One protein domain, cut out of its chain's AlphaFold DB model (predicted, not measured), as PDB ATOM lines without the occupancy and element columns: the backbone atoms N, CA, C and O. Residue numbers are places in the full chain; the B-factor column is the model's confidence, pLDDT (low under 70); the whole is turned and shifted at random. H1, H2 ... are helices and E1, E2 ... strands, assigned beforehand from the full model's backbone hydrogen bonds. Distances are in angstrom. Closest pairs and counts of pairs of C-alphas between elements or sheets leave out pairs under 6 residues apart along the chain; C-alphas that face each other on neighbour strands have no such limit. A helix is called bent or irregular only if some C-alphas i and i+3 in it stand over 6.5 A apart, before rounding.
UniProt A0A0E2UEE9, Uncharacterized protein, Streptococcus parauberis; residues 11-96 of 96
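Overview. This is residues 11 to 96 of the 96 residues of an uncharacterized protein of Streptococcus parauberis (UniProt A0A0E2UEE9). Picture a small three-stranded sheet, E2, E1 and E3, with two helices, H1 and H2, set at it so that each only grazes it with a few residues, and a third helix, H3, that stands off by itself on the far side of these two helices from the sheet. A long link, residues 66 to 78, with no named element, leads from the end of H2 out to H3, of which residues 79 to 84 and 87 to 92 stand free. The printed part has 86 residues, with three named helices and three named strands in the order E1, E2, H1, E3, H2, H3. The sheet is mixed, in the order E2, E1, E3, and the class is mixed, helices and strands. The whole is compact, with a radius of gyration of the C-alphas of 13.6 A, and spans 34 by 30 by 22 A, though the helices touch no other helix.

Along the chain. Begin at Glu 11 and go on to C-alpha 14 at (13.532, 16.751, -13.982), where E1 starts; this strand holds residues 14 to 19 and runs 16.0 A from first to last C-alpha. E2 follows as residues 25 to 27, three residues from Tyr 25 to Ala 27. H1 holds residues 31 to 39 and runs 12.1 A; find its first C-alpha at (9.376, 23.188, -6.294). E3 holds residues 46 to 49 and runs 10.6 A. H2 holds residues 54 to 65 and runs 17.4 A. H3, the longest helix, holds residues 79 to 94 and runs 21.5 A, ending at C-alpha 94 at (21.743, 33.221, 5.022).

Arrangement. Start with the sheet, where E1 is the inner strand and E2 and E3 are the edge strands. E1 and E2 form a hairpin and are antiparallel, their directions 130 degrees apart; look for N 18 and O 26 at 2.9 A, and for N 26 and O 18 at 2.9 A, both within hydrogen-bond range. E1 and E3 are parallel, their directions 41 degrees apart; here N 15 and O 46 are 2.9 A apart, and N 48 and O 15 are 3.0 A apart, both within hydrogen-bond range. The pairing is staggered: E1 pairs with E3 over its residues 14 to 17 and with E2 over its residues 17 to 19. C-alphas 14 and 46 face each other at 4.7 A, as do C-alphas 27 and 17 at 4.6 A. Now turn to the helices. H1 is on the sheet but only grazes it, with its residues 31 to 34, and H1 and E1 are near each other, with 5 pairs of C-alphas within 10 A. H2 is on the sheet too and only grazes it, with its residues 56 to 60; H2 and E2 are near each other, with 5 pairs within 10 A. H1 and H2 are apart. H3 is not on the sheet, and it is apart from E1, E2, E3, H1 and H2. In H1 and H2 every O i to N i+4 pair is within hydrogen-bond range; in H3 it is 9 of 12. H3 is neither bent nor irregular, but only just: C-alphas 85 and 88 are 6.5 A apart.

Size, cuts and confidence. The two C-alphas farthest apart are those of Gly 41 and Lys 96, at 39.1 A. The printed part has no cut, and it ends at residue 96, the chain's last. The links E1 to E2, E2 to H1 and E3 to H2 are tight, H1 to E3 is short, and H2 to H3, with 13 residues, is long. The mean pLDDT of the printed part is 93.6, and one printed residue, Lys 96, is under 70.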
ATOM      1  N   GLU A  11       8.290  14.111 -18.439       96.00
ATOM      2  CA  GLU A  11       9.642  14.272 -18.973       96.00
ATOM      3  C   GLU A  11      10.108  15.733 -18.984       96.00
ATOM      4  O   GLU A  11      11.310  15.989 -18.910       96.00
ATOM      5  N   ASP A  12       9.175  16.688 -18.991       95.81
ATOM      6  CA  ASP A  12       9.480  18.120 -18.877       95.81
ATOM      7  C   ASP A  12       9.935  18.510 -17.455       95.81
ATOM      8  O   ASP A  12      10.409  19.627 -17.214       95.81
ATOM      9  N   VAL A  13       9.787  17.601 -16.483       97.00
ATOM     10  CA  VAL A  13      10.039  17.853 -15.065       97.00
ATOM     11  C   VAL A  13      11.128  16.917 -14.556       97.00
ATOM     12  O   VAL A  13      10.882  15.772 -14.191       97.00
ATOM     13  N   ILE A  14      12.351  17.444 -14.508       97.06
ATOM     14  CA  ILE A  14      13.532  16.751 -13.982       97.06
ATOM     15  C   ILE A  14      13.996  17.458 -12.705       97.06
ATOM     16  O   ILE A  14      14.358  18.642 -12.739       97.06
ATOM     17  N   ILE A  15      13.972  16.738 -11.583       97.75
ATOM     18  CA  ILE A  15      14.162  17.297 -10.239       97.75
ATOM     19  C   ILE A  15      15.418  16.724  -9.560       97.75
ATOM     20  O   ILE A  15      15.542  15.500  -9.457       97.75
ATOM     21  N   PRO A  16      16.335  17.569  -9.053       98.00
ATOM     22  CA  PRO A  16      17.402  17.109  -8.174       98.00
ATOM     23  C   PRO A  16      16.822  16.680  -6.828       98.00
ATOM     24  O   PRO A  16      16.112  17.449  -6.175       98.00
ATOM     25  N   VAL A  17      17.167  15.474  -6.387       97.88
ATOM     26  CA  VAL A  17      16.741  14.943  -5.091       97.88
ATOM     27  C   VAL A  17      17.923  14.483  -4.252       97.88
ATOM     28  O   VAL A  17      18.946  14.048  -4.775       97.88
ATOM     29  N   THR A  18      17.761  14.526  -2.934       97.25
ATOM     30  CA  THR A  18      18.617  13.795  -1.996       97.25
ATOM     31  C   THR A  18      17.793  12.768  -1.226       97.25
ATOM     32  O   THR A  18      16.565  12.859  -1.177       97.25
ATOM     33  N   LYS A  19      18.456  11.772  -0.638       94.88
ATOM     34  CA  LYS A  19      17.791  10.751   0.179       94.88
ATOM     35  C   LYS A  19      17.569  11.267   1.592       94.88
ATOM     36  O   LYS A  19      18.468  11.853   2.198       94.88
ATOM     37  N   ASP A  20      16.390  11.006   2.136       90.19
ATOM     38  CA  ASP A  20      16.164  11.148   3.568       90.19
ATOM     39  C   ASP A  20      16.769   9.956   4.345       90.19
ATOM     40  O   ASP A  20      17.300   8.996   3.778       90.19
ATOM     41  N   LYS A  21      16.683  10.005   5.679       85.69
ATOM     42  CA  LYS A  21      17.202   8.945   6.563       85.69
ATOM     43  C   LYS A  21      16.375   7.647   6.541       85.69
ATOM     44  O   LYS A  21      16.813   6.650   7.110       85.69
ATOM     45  N   HIS A  22      15.194   7.661   5.933       88.62
ATOM     46  CA  HIS A  22      14.207   6.582   5.908       88.62
ATOM     47  C   HIS A  22      13.994   5.983   4.502       88.62
ATOM     48  O   HIS A  22      13.166   5.087   4.346       88.62
ATOM     49  N   GLY A  23      14.755   6.424   3.494       86.12
ATOM     50  CA  GLY A  23      14.671   5.950   2.110       86.12
ATOM     51  C   GLY A  23      13.704   6.732   1.210       86.12
ATOM     52  O   GLY A  23      13.541   6.358   0.052       86.12
ATOM     53  N   GLY A  24      13.085   7.803   1.709       90.81
ATOM     54  CA  GLY A  24      12.337   8.777   0.918       90.81
ATOM     55  C   GLY A  24      13.243   9.772   0.185       90.81
ATOM     56  O   GLY A  24      14.461   9.810   0.384       90.81
ATOM     57  N   TYR A  25      12.635  10.597  -0.668       94.31
ATOM     58  CA  TYR A  25      13.327  11.623  -1.449       94.31
ATOM     59  C   TYR A  25      12.931  13.028  -0.998       94.31
ATOM     60  O   TYR A  25      11.755  13.326  -0.806       94.31
ATOM     61  N   ILE A  26      13.927  13.902  -0.889       96.19
ATOM     62  CA  ILE A  26      13.771  15.335  -0.644       96.19
ATOM     63  C   ILE A  26      14.112  16.059  -1.944       96.19
ATOM     64  O   ILE A  26      15.216  15.888  -2.463       96.19
ATOM     65  N   ALA A  27      13.191  16.873  -2.461       96.81
ATOM     66  CA  ALA A  27      13.482  17.774  -3.572       96.81
ATOM     67  C   ALA A  27      14.445  18.874  -3.102       96.81
ATOM     68  O   ALA A  27      14.174  19.572  -2.130       96.81
ATOM     69  N   ILE A  28      15.580  19.014  -3.785       96.94
ATOM     70  CA  ILE A  28      16.573  20.053  -3.480       96.94
ATOM     71  C   ILE A  28      16.132  21.384  -4.100       96.94
ATOM     72  O   ILE A  28      16.248  22.440  -3.486       96.94
ATOM     73  N   ASP A  29      15.593  21.327  -5.318       94.38
ATOM     74  CA  ASP A  29      15.095  22.472  -6.075       94.38
ATOM     75  C   ASP A  29      13.969  22.029  -7.031       94.38
ATOM     76  O   ASP A  29      13.664  20.846  -7.154       94.38
ATOM     77  N   GLY A  30      13.332  22.967  -7.731       94.44
ATOM     78  CA  GLY A  30      12.313  22.692  -8.739       94.44
ATOM     79  C   GLY A  30      10.892  22.657  -8.186       94.44
ATOM     80  O   GLY A  30       9.977  22.267  -8.904       94.44
ATOM     81  N   HIS A  31      10.679  23.138  -6.961       94.38
ATOM     82  CA  HIS A  31       9.376  23.188  -6.294       94.38
ATOM     83  C   HIS A  31       8.280  23.866  -7.134       94.38
ATOM     84  O   HIS A  31       7.171  23.351  -7.231       94.38
ATOM     85  N   SER A  32       8.590  24.962  -7.835       92.94
ATOM     86  CA  SER A  32       7.638  25.609  -8.756       92.94
ATOM     87  C   SER A  32       7.260  24.720  -9.947       92.94
ATOM     88  O   SER A  32       6.115  24.745 -10.387       92.94
ATOM     89  N   ARG A  33       8.208  23.928 -10.470       95.25
ATOM     90  CA  ARG A  33       7.954  22.984 -11.572       95.25
ATOM     91  C   ARG A  33       7.094  21.822 -11.084       95.25
ATOM     92  O   ARG A  33       6.108  21.487 -11.728       95.25
ATOM     93  N   LEU A  34       7.415  21.283  -9.909       96.00
ATOM     94  CA  LEU A  34       6.609  20.267  -9.237       96.00
ATOM     95  C   LEU A  34       5.179  20.747  -8.976       96.00
ATOM     96  O   LEU A  34       4.237  20.015  -9.259       96.00
ATOM     97  N   LYS A  35       5.006  21.980  -8.485       95.31
ATOM     98  CA  LYS A  35       3.681  22.547  -8.212       95.31
ATOM     99  C   LYS A  35       2.843  22.676  -9.482       95.31
ATOM    100  O   LYS A  35       1.700  22.234  -9.494       95.31
ATOM    101  N   VAL A  36       3.423  23.191 -10.566       95.12
ATOM    102  CA  VAL A  36       2.735  23.254 -11.865       95.12
ATOM    103  C   VAL A  36       2.400  21.860 -12.398       95.12
ATOM    104  O   VAL A  36       1.293  21.654 -12.883       95.12
ATOM    105  N   ALA A  37       3.317  20.895 -12.297       96.12
ATOM    106  CA  ALA A  37       3.061  19.520 -12.721       96.12
ATOM    107  C   ALA A  37       1.878  18.910 -11.951       96.12
ATOM    108  O   ALA A  37       0.950  18.378 -12.560       96.12
ATOM    109  N   PHE A  38       1.873  19.077 -10.626       96.06
ATOM    110  CA  PHE A  38       0.785  18.651  -9.750       96.06
ATOM    111  C   PHE A  38      -0.549  19.301 -10.140       96.06
ATOM    112  O   PHE A  38      -1.542  18.600 -10.322       96.06
ATOM    113  N   ASP A  39      -0.568  20.622 -10.342       94.44
ATOM    114  CA  ASP A  39      -1.777  21.364 -10.722       94.44
ATOM    115  C   ASP A  39      -2.307  20.949 -12.112       94.44
ATOM    116  O   ASP A  39      -3.507  21.044 -12.373       94.44
ATOM    117  N   LYS A  40      -1.438  20.431 -12.991       95.38
ATOM    118  CA  LYS A  40      -1.796  19.848 -14.298       95.38
ATOM    119  C   LYS A  40      -2.185  18.365 -14.239       95.38
ATOM    120  O   LYS A  40      -2.479  17.776 -15.275       95.38
ATOM    121  N   GLY A  41      -2.197  17.750 -13.056       96.62
ATOM    122  CA  GLY A  41      -2.531  16.334 -12.881       96.62
ATOM    123  C   GLY A  41      -1.417  15.365 -13.291       96.62
ATOM    124  O   GLY A  41      -1.666  14.167 -13.432       96.62
ATOM    125  N   ILE A  42      -0.190  15.855 -13.473       96.94
ATOM    126  CA  ILE A  42       0.983  15.015 -13.721       96.94
ATOM    127  C   ILE A  42       1.392  14.391 -12.382       96.94
ATOM    128  O   ILE A  42       1.837  15.080 -11.465       96.94
ATOM    129  N   SER A  43       1.202  13.077 -12.256       95.06
ATOM    130  CA  SER A  43       1.384  12.338 -10.997       95.06
ATOM    131  C   SER A  43       2.790  11.766 -10.800       95.06
ATOM    132  O   SER A  43       3.129  11.340  -9.696       95.06
ATOM    133  N   THR A  44       3.619  11.762 -11.844       96.31
ATOM    134  CA  THR A  44       5.002  11.277 -11.812       96.31
ATOM    135  C   THR A  44       5.925  12.241 -12.548       96.31
ATOM    136  O   THR A  44       5.509  12.926 -13.477       96.31
ATOM    137  N   VAL A  45       7.185  12.308 -12.120       96.88
ATOM    138  CA  VAL A  45       8.224  13.164 -12.713       96.88
ATOM    139  C   VAL A  45       9.558  12.422 -12.715       96.88
ATOM    140  O   VAL A  45       9.714  11.412 -12.024       96.88
ATOM    141  N   LEU A  46      10.531  12.925 -13.468       98.00
ATOM    142  CA  LEU A  46      11.885  12.384 -13.473       98.00
ATOM    143  C   LEU A  46      12.719  13.009 -12.348       98.00
ATOM    144  O   LEU A  46      12.602  14.196 -12.037       98.00
ATOM    145  N   VAL A  47      13.601  12.214 -11.744       97.31
ATOM    146  CA  VAL A  47      14.505  12.671 -10.679       97.31
ATOM    147  C   VAL A  47      15.934  12.213 -10.939       97.31
ATOM    148  O   VAL A  47      16.160  11.201 -11.601       97.31
ATOM    149  N   TYR A  48      16.901  12.936 -10.381       97.44
ATOM    150  CA  TYR A  48      18.289  12.487 -10.295       97.44
ATOM    151  C   TYR A  48      18.854  12.776  -8.906       97.44
ATOM    152  O   TYR A  48      18.537  13.796  -8.292       97.44
ATOM    153  N   GLU A  49      19.689  11.870  -8.401       97.38
ATOM    154  CA  GLU A  49      20.312  12.038  -7.088       97.38
ATOM    155  C   GLU A  49      21.420  13.100  -7.143       97.38
ATOM    156  O   GLU A  49      22.262  13.097  -8.042       97.38
ATOM    157  N   SER A  50      21.429  14.000  -6.161       97.31
ATOM    158  CA  SER A  50      22.448  15.029  -5.972       97.31
ATOM    159  C   SER A  50      22.817  15.155  -4.495       97.31
ATOM    160  O   SER A  50      22.045  14.809  -3.593       97.31
ATOM    161  N   GLN A  51      24.019  15.669  -4.241       95.56
ATOM    162  CA  GLN A  51      24.415  16.086  -2.901       95.56
ATOM    163  C   GLN A  51      23.590  17.305  -2.483       95.56
ATOM    164  O   GLN A  51      23.281  18.166  -3.309       95.56
ATOM    165  N   ALA A  52      23.222  17.338  -1.206       95.12
ATOM    166  CA  ALA A  52      22.499  18.437  -0.590       95.12
ATOM    167  C   ALA A  52      23.375  19.068   0.488       95.12
ATOM    168  O   ALA A  52      24.002  18.362   1.284       95.12
ATOM    169  N   ASP A  53      23.378  20.393   0.525       95.19
ATOM    170  CA  ASP A  53      23.995  21.149   1.602       95.19
ATOM    171  C   ASP A  53      23.155  21.050   2.883       95.19
ATOM    172  O   ASP A  53      21.953  20.770   2.848       95.19
ATOM    173  N   ALA A  54      23.773  21.324   4.034       93.06
ATOM    174  CA  ALA A  54      23.120  21.202   5.339       93.06
ATOM    175  C   ALA A  54      21.819  22.025   5.448       93.06
ATOM    176  O   ALA A  54      20.837  21.536   6.008       93.06
ATOM    177  N   TYR A  55      21.778  23.219   4.842       94.06
ATOM    178  CA  TYR A  55      20.611  24.106   4.889       94.06
ATOM    179  C   TYR A  55      19.351  23.496   4.254       94.06
ATOM    180  O   TYR A  55      18.237  23.878   4.602       94.06
ATOM    181  N   ILE A  56      19.493  22.527   3.340       95.62
ATOM    182  CA  ILE A  56      18.344  21.825   2.749       95.62
ATOM    183  C   ILE A  56      17.562  21.096   3.842       95.62
ATOM    184  O   ILE A  56      16.335  21.144   3.873       95.62
ATOM    185  N   PHE A  57      18.263  20.457   4.780       94.69
ATOM    186  CA  PHE A  57      17.623  19.741   5.880       94.69
ATOM    187  C   PHE A  57      16.969  20.696   6.882       94.69
ATOM    188  O   PHE A  57      15.907  20.361   7.409       94.69
ATOM    189  N   ASP A  58      17.541  21.883   7.092       95.25
ATOM    190  CA  ASP A  58      16.926  22.937   7.905       95.25
ATOM    191  C   ASP A  58      15.606  23.408   7.283       95.25
ATOM    192  O   ASP A  58      14.585  23.465   7.971       95.25
ATOM    193  N   PHE A  59      15.579  23.657   5.968       94.50
ATOM    194  CA  PHE A  59      14.341  24.019   5.271       94.50
ATOM    195  C   PHE A  59      13.302  22.898   5.282       94.50
ATOM    196  O   PHE A  59      12.111  23.186   5.379       94.50
ATOM    197  N   VAL A  60      13.713  21.627   5.249       94.75
ATOM    198  CA  VAL A  60      12.780  20.505   5.438       94.75
ATOM    199  C   VAL A  60      12.151  20.535   6.833       94.75
ATOM    200  O   VAL A  60      10.951  20.289   6.956       94.75
ATOM    201  N   GLN A  61      12.914  20.838   7.889       95.19
ATOM    202  CA  GLN A  61      12.339  20.969   9.236       95.19
ATOM    203  C   GLN A  61      11.394  22.167   9.336       95.19
ATOM    204  O   GLN A  61      10.325  22.050   9.934       95.19
ATOM    205  N   GLU A  62      11.750  23.291   8.717       94.62
ATOM    206  CA  GLU A  62      10.892  24.475   8.670       94.62
ATOM    207  C   GLU A  62       9.591  24.218   7.894       94.62
ATOM    208  O   GLU A  62       8.516  24.635   8.315       94.62
ATOM    209  N   ALA A  63       9.653  23.497   6.773       94.25
ATOM    210  CA  ALA A  63       8.464  23.111   6.020       94.25
ATOM    211  C   ALA A  63       7.543  22.217   6.867       94.25
ATOM    212  O   ALA A  63       6.348  22.492   6.989       94.25
ATOM    213  N   LYS A  64       8.111  21.218   7.553       94.31
ATOM    214  CA  LYS A  64       7.370  20.337   8.469       94.31
ATOM    215  C   LYS A  64       6.741  21.089   9.638       94.31
ATOM    216  O   LYS A  64       5.592  20.820   9.977       94.31
ATOM    217  N   SER A  65       7.446  22.052  10.238       96.50
ATOM    218  CA  SER A  65       6.898  22.863  11.338       96.50
ATOM    219  C   SER A  65       5.685  23.694  10.897       96.50
ATOM    220  O   SER A  65       4.794  23.969  11.699       96.50
ATOM    221  N   ARG A  66       5.616  24.024   9.600       94.44
ATOM    222  CA  ARG A  66       4.500  24.710   8.935       94.44
ATOM    223  C   ARG A  66       3.472  23.764   8.310       94.44
ATOM    224  O   ARG A  66       2.578  24.245   7.618       94.44
ATOM    225  N   GLN A  67       3.577  22.456   8.556       95.75
ATOM    226  CA  GLN A  67       2.689  21.421   8.009       95.75
ATOM    227  C   GLN A  67       2.699  21.352   6.469       95.75
ATOM    228  O   GLN A  67       1.686  21.055   5.844       95.75
ATOM    229  N   ILE A  68       3.852  21.640   5.857       94.56
ATOM    230  CA  ILE A  68       4.096  21.506   4.419       94.56
ATOM    231  C   ILE A  68       4.991  20.282   4.232       94.56
ATOM    232  O   ILE A  68       6.204  20.352   4.429       94.56
ATOM    233  N   GLU A  69       4.391  19.148   3.877       92.44
ATOM    234  CA  GLU A  69       5.112  17.877   3.715       92.44
ATOM    235  C   GLU A  69       5.146  17.407   2.260       92.44
ATOM    236  O   GLU A  69       5.994  16.601   1.876       92.44
ATOM    237  N   SER A  70       4.251  17.937   1.432       92.94
ATOM    238  CA  SER A  70       4.089  17.560   0.040       92.94
ATOM    239  C   SER A  70       3.831  18.770  -0.856       92.94
ATOM    240  O   SER A  70       3.498  19.871  -0.414       92.94
ATOM    241  N   ILE A  71       3.954  18.555  -2.165       94.38
ATOM    242  CA  ILE A  71       3.709  19.593  -3.173       94.38
ATOM    243  C   ILE A  71       2.253  20.081  -3.158       94.38
ATOM    244  O   ILE A  71       1.998  21.241  -3.482       94.38
ATOM    245  N   SER A  72       1.296  19.244  -2.743       93.56
ATOM    246  CA  SER A  72      -0.105  19.662  -2.615       93.56
ATOM    247  C   SER A  72      -0.331  20.673  -1.494       93.56
ATOM    248  O   SER A  72      -1.255  21.475  -1.600       93.56
ATOM    249  N   ASP A  73       0.528  20.681  -0.472       95.25
ATOM    250  CA  ASP A  73       0.428  21.598   0.671       95.25
ATOM    251  C   ASP A  73       0.975  22.997   0.332       95.25
ATOM    252  O   ASP A  73       0.724  23.980   1.032       95.25
ATOM    253  N   MET A  74       1.729  23.116  -0.767       92.25
ATOM    254  CA  MET A  74       2.315  24.378  -1.196       92.25
ATOM    255  C   MET A  74       1.262  25.349  -1.740       92.25
ATOM    256  O   MET A  74       0.539  25.067  -2.697       92.25
ATOM    257  N   SER A  75       1.264  26.564  -1.193       89.00
ATOM    258  CA  SER A  75       0.486  27.691  -1.715       89.00
ATOM    259  C   SER A  75       1.268  28.469  -2.774       89.00
ATOM    260  O   SER A  75       2.465  28.719  -2.618       89.00
ATOM    261  N   VAL A  76       0.587  28.922  -3.831       87.44
ATOM    262  CA  VAL A  76       1.172  29.855  -4.806       87.44
ATOM    263  C   VAL A  76       1.132  31.265  -4.224       87.44
ATOM    264  O   VAL A  76       0.068  31.771  -3.871       87.44
ATOM    265  N   LEU A  77       2.297  31.898  -4.113       88.31
ATOM    266  CA  LEU A  77       2.413  33.245  -3.563       88.31
ATOM    267  C   LEU A  77       2.084  34.313  -4.612       88.31
ATOM    268  O   LEU A  77       2.426  34.182  -5.790       88.31
ATOM    269  N   SER A  78       1.470  35.408  -4.161       89.50
ATOM    270  CA  SER A  78       1.399  36.642  -4.945       89.50
ATOM    271  C   SER A  78       2.797  37.255  -5.095       89.50
ATOM    272  O   SER A  78       3.715  36.929  -4.344       89.50
ATOM    273  N   HIS A  79       2.970  38.190  -6.033       86.25
ATOM    274  CA  HIS A  79       4.257  38.874  -6.190       86.25
ATOM    275  C   HIS A  79       4.681  39.641  -4.923       86.25
ATOM    276  O   HIS A  79       5.848  39.609  -4.546       86.25
ATOM    277  N   ALA A  80       3.729  40.277  -4.232       89.38
ATOM    278  CA  ALA A  80       3.994  40.991  -2.984       89.38
ATOM    279  C   ALA A  80       4.403  40.033  -1.851       89.38
ATOM    280  O   ALA A  80       5.362  40.289  -1.123       89.38
ATOM    281  N   ASP A  81       3.717  38.894  -1.743       92.44
ATOM    282  CA  ASP A  81       4.034  37.865  -0.754       92.44
ATOM    283  C   ASP A  81       5.380  37.195  -1.039       92.44
ATOM    284  O   ASP A  81       6.081  36.820  -0.105       92.44
ATOM    285  N   TYR A  82       5.758  37.061  -2.312       89.19
ATOM    286  CA  TYR A  82       7.033  36.472  -2.713       89.19
ATOM    287  C   TYR A  82       8.226  37.267  -2.169       89.19
ATOM    288  O   TYR A  82       9.199  36.674  -1.708       89.19
ATOM    289  N   GLN A  83       8.146  38.601  -2.159       92.56
ATOM    290  CA  GLN A  83       9.210  39.434  -1.596       92.56
ATOM    291  C   GLN A  83       9.460  39.086  -0.121       92.56
ATOM    292  O   GLN A  83      10.558  38.680   0.245       92.56
ATOM    293  N   SER A  84       8.424  39.166   0.710       91.50
ATOM    294  CA  SER A  84       8.578  38.982   2.157       91.50
ATOM    295  C   SER A  84       8.774  37.519   2.569       91.50
ATOM    296  O   SER A  84       9.628  37.208   3.397       91.50
ATOM    297  N   LYS A  85       8.001  36.590   1.994       89.75
ATOM    298  CA  LYS A  85       7.983  35.181   2.422       89.75
ATOM    299  C   LYS A  85       9.096  34.338   1.808       89.75
ATOM    300  O   LYS A  85       9.363  33.258   2.324       89.75
ATOM    301  N   TRP A  86       9.716  34.803   0.723       89.50
ATOM    302  CA  TRP A  86      10.823  34.104   0.072       89.50
ATOM    303  C   TRP A  86      12.113  34.917   0.115       89.50
ATOM    304  O   TRP A  86      13.079  34.479   0.734       89.50
ATOM    305  N   ILE A  87      12.142  36.094  -0.518       90.94
ATOM    306  CA  ILE A  87      13.391  36.855  -0.688       90.94
ATOM    307  C   ILE A  87      13.930  37.310   0.667       90.94
ATOM    308  O   ILE A  87      15.083  37.014   0.987       90.94
ATOM    309  N   ASP A  88      13.106  37.978   1.470       93.94
ATOM    310  CA  ASP A  88      13.539  38.532   2.753       93.94
ATOM    311  C   ASP A  88      13.840  37.409   3.758       93.94
ATOM    312  O   ASP A  88      14.894  37.415   4.392       93.94
ATOM    313  N   TYR A  89      12.983  36.380   3.816       92.44
ATOM    314  CA  TYR A  89      13.194  35.199   4.659       92.44
ATOM    315  C   TYR A  89      14.532  34.498   4.373       92.44
ATOM    316  O   TYR A  89      15.326  34.280   5.289       92.44
ATOM    317  N   CYS A  90      14.811  34.173   3.106       92.12
ATOM    318  CA  CYS A  90      16.069  33.533   2.721       92.12
ATOM    319  C   CYS A  90      17.262  34.459   2.970       92.12
ATOM    320  O   CYS A  90      18.289  34.017   3.478       92.12
ATOM    321  N   THR A  91      17.123  35.748   2.659       94.62
ATOM    322  CA  THR A  91      18.168  36.744   2.921       94.62
ATOM    323  C   THR A  91      18.538  36.778   4.403       94.62
ATOM    324  O   THR A  91      19.719  36.796   4.739       94.62
ATOM    325  N   ASP A  92      17.558  36.750   5.301       94.81
ATOM    326  CA  ASP A  92      17.805  36.765   6.741       94.81
ATOM    327  C   ASP A  92      18.303  35.424   7.289       94.81
ATOM    328  O   ASP A  92      19.099  35.414   8.230       94.81
ATOM    329  N   TYR A  93      17.893  34.300   6.693       93.69
ATOM    330  CA  TYR A  93      18.436  32.981   7.021       93.69
ATOM    331  C   TYR A  93      19.938  32.899   6.694       93.69
ATOM    332  O   TYR A  93      20.721  32.515   7.558       93.69
ATOM    333  N   PHE A  94      20.352  33.332   5.496       93.00
ATOM    334  CA  PHE A  94      21.743  33.221   5.022       93.00
ATOM    335  C   PHE A  94      22.690  34.340   5.489       93.00
ATOM    336  O   PHE A  94      23.887  34.276   5.220       93.00
ATOM    337  N   LYS A  95      22.195  35.382   6.169       93.44
ATOM    338  CA  LYS A  95      23.047  36.408   6.809       93.44
ATOM    339  C   LYS A  95      23.751  35.912   8.079       93.44
ATOM    340  O   LYS A  95      24.633  36.614   8.574       93.44
ATOM    341  N   LYS A  96      23.293  34.797   8.647       62.50
ATOM    342  CA  LYS A  96      23.813  34.200   9.883       62.50
ATOM    343  C   LYS A  96      24.993  33.285   9.589       62.50
ATOM    344  O   LYS A  96      25.888  33.243  10.460       62.50
TER     345      LYS A  96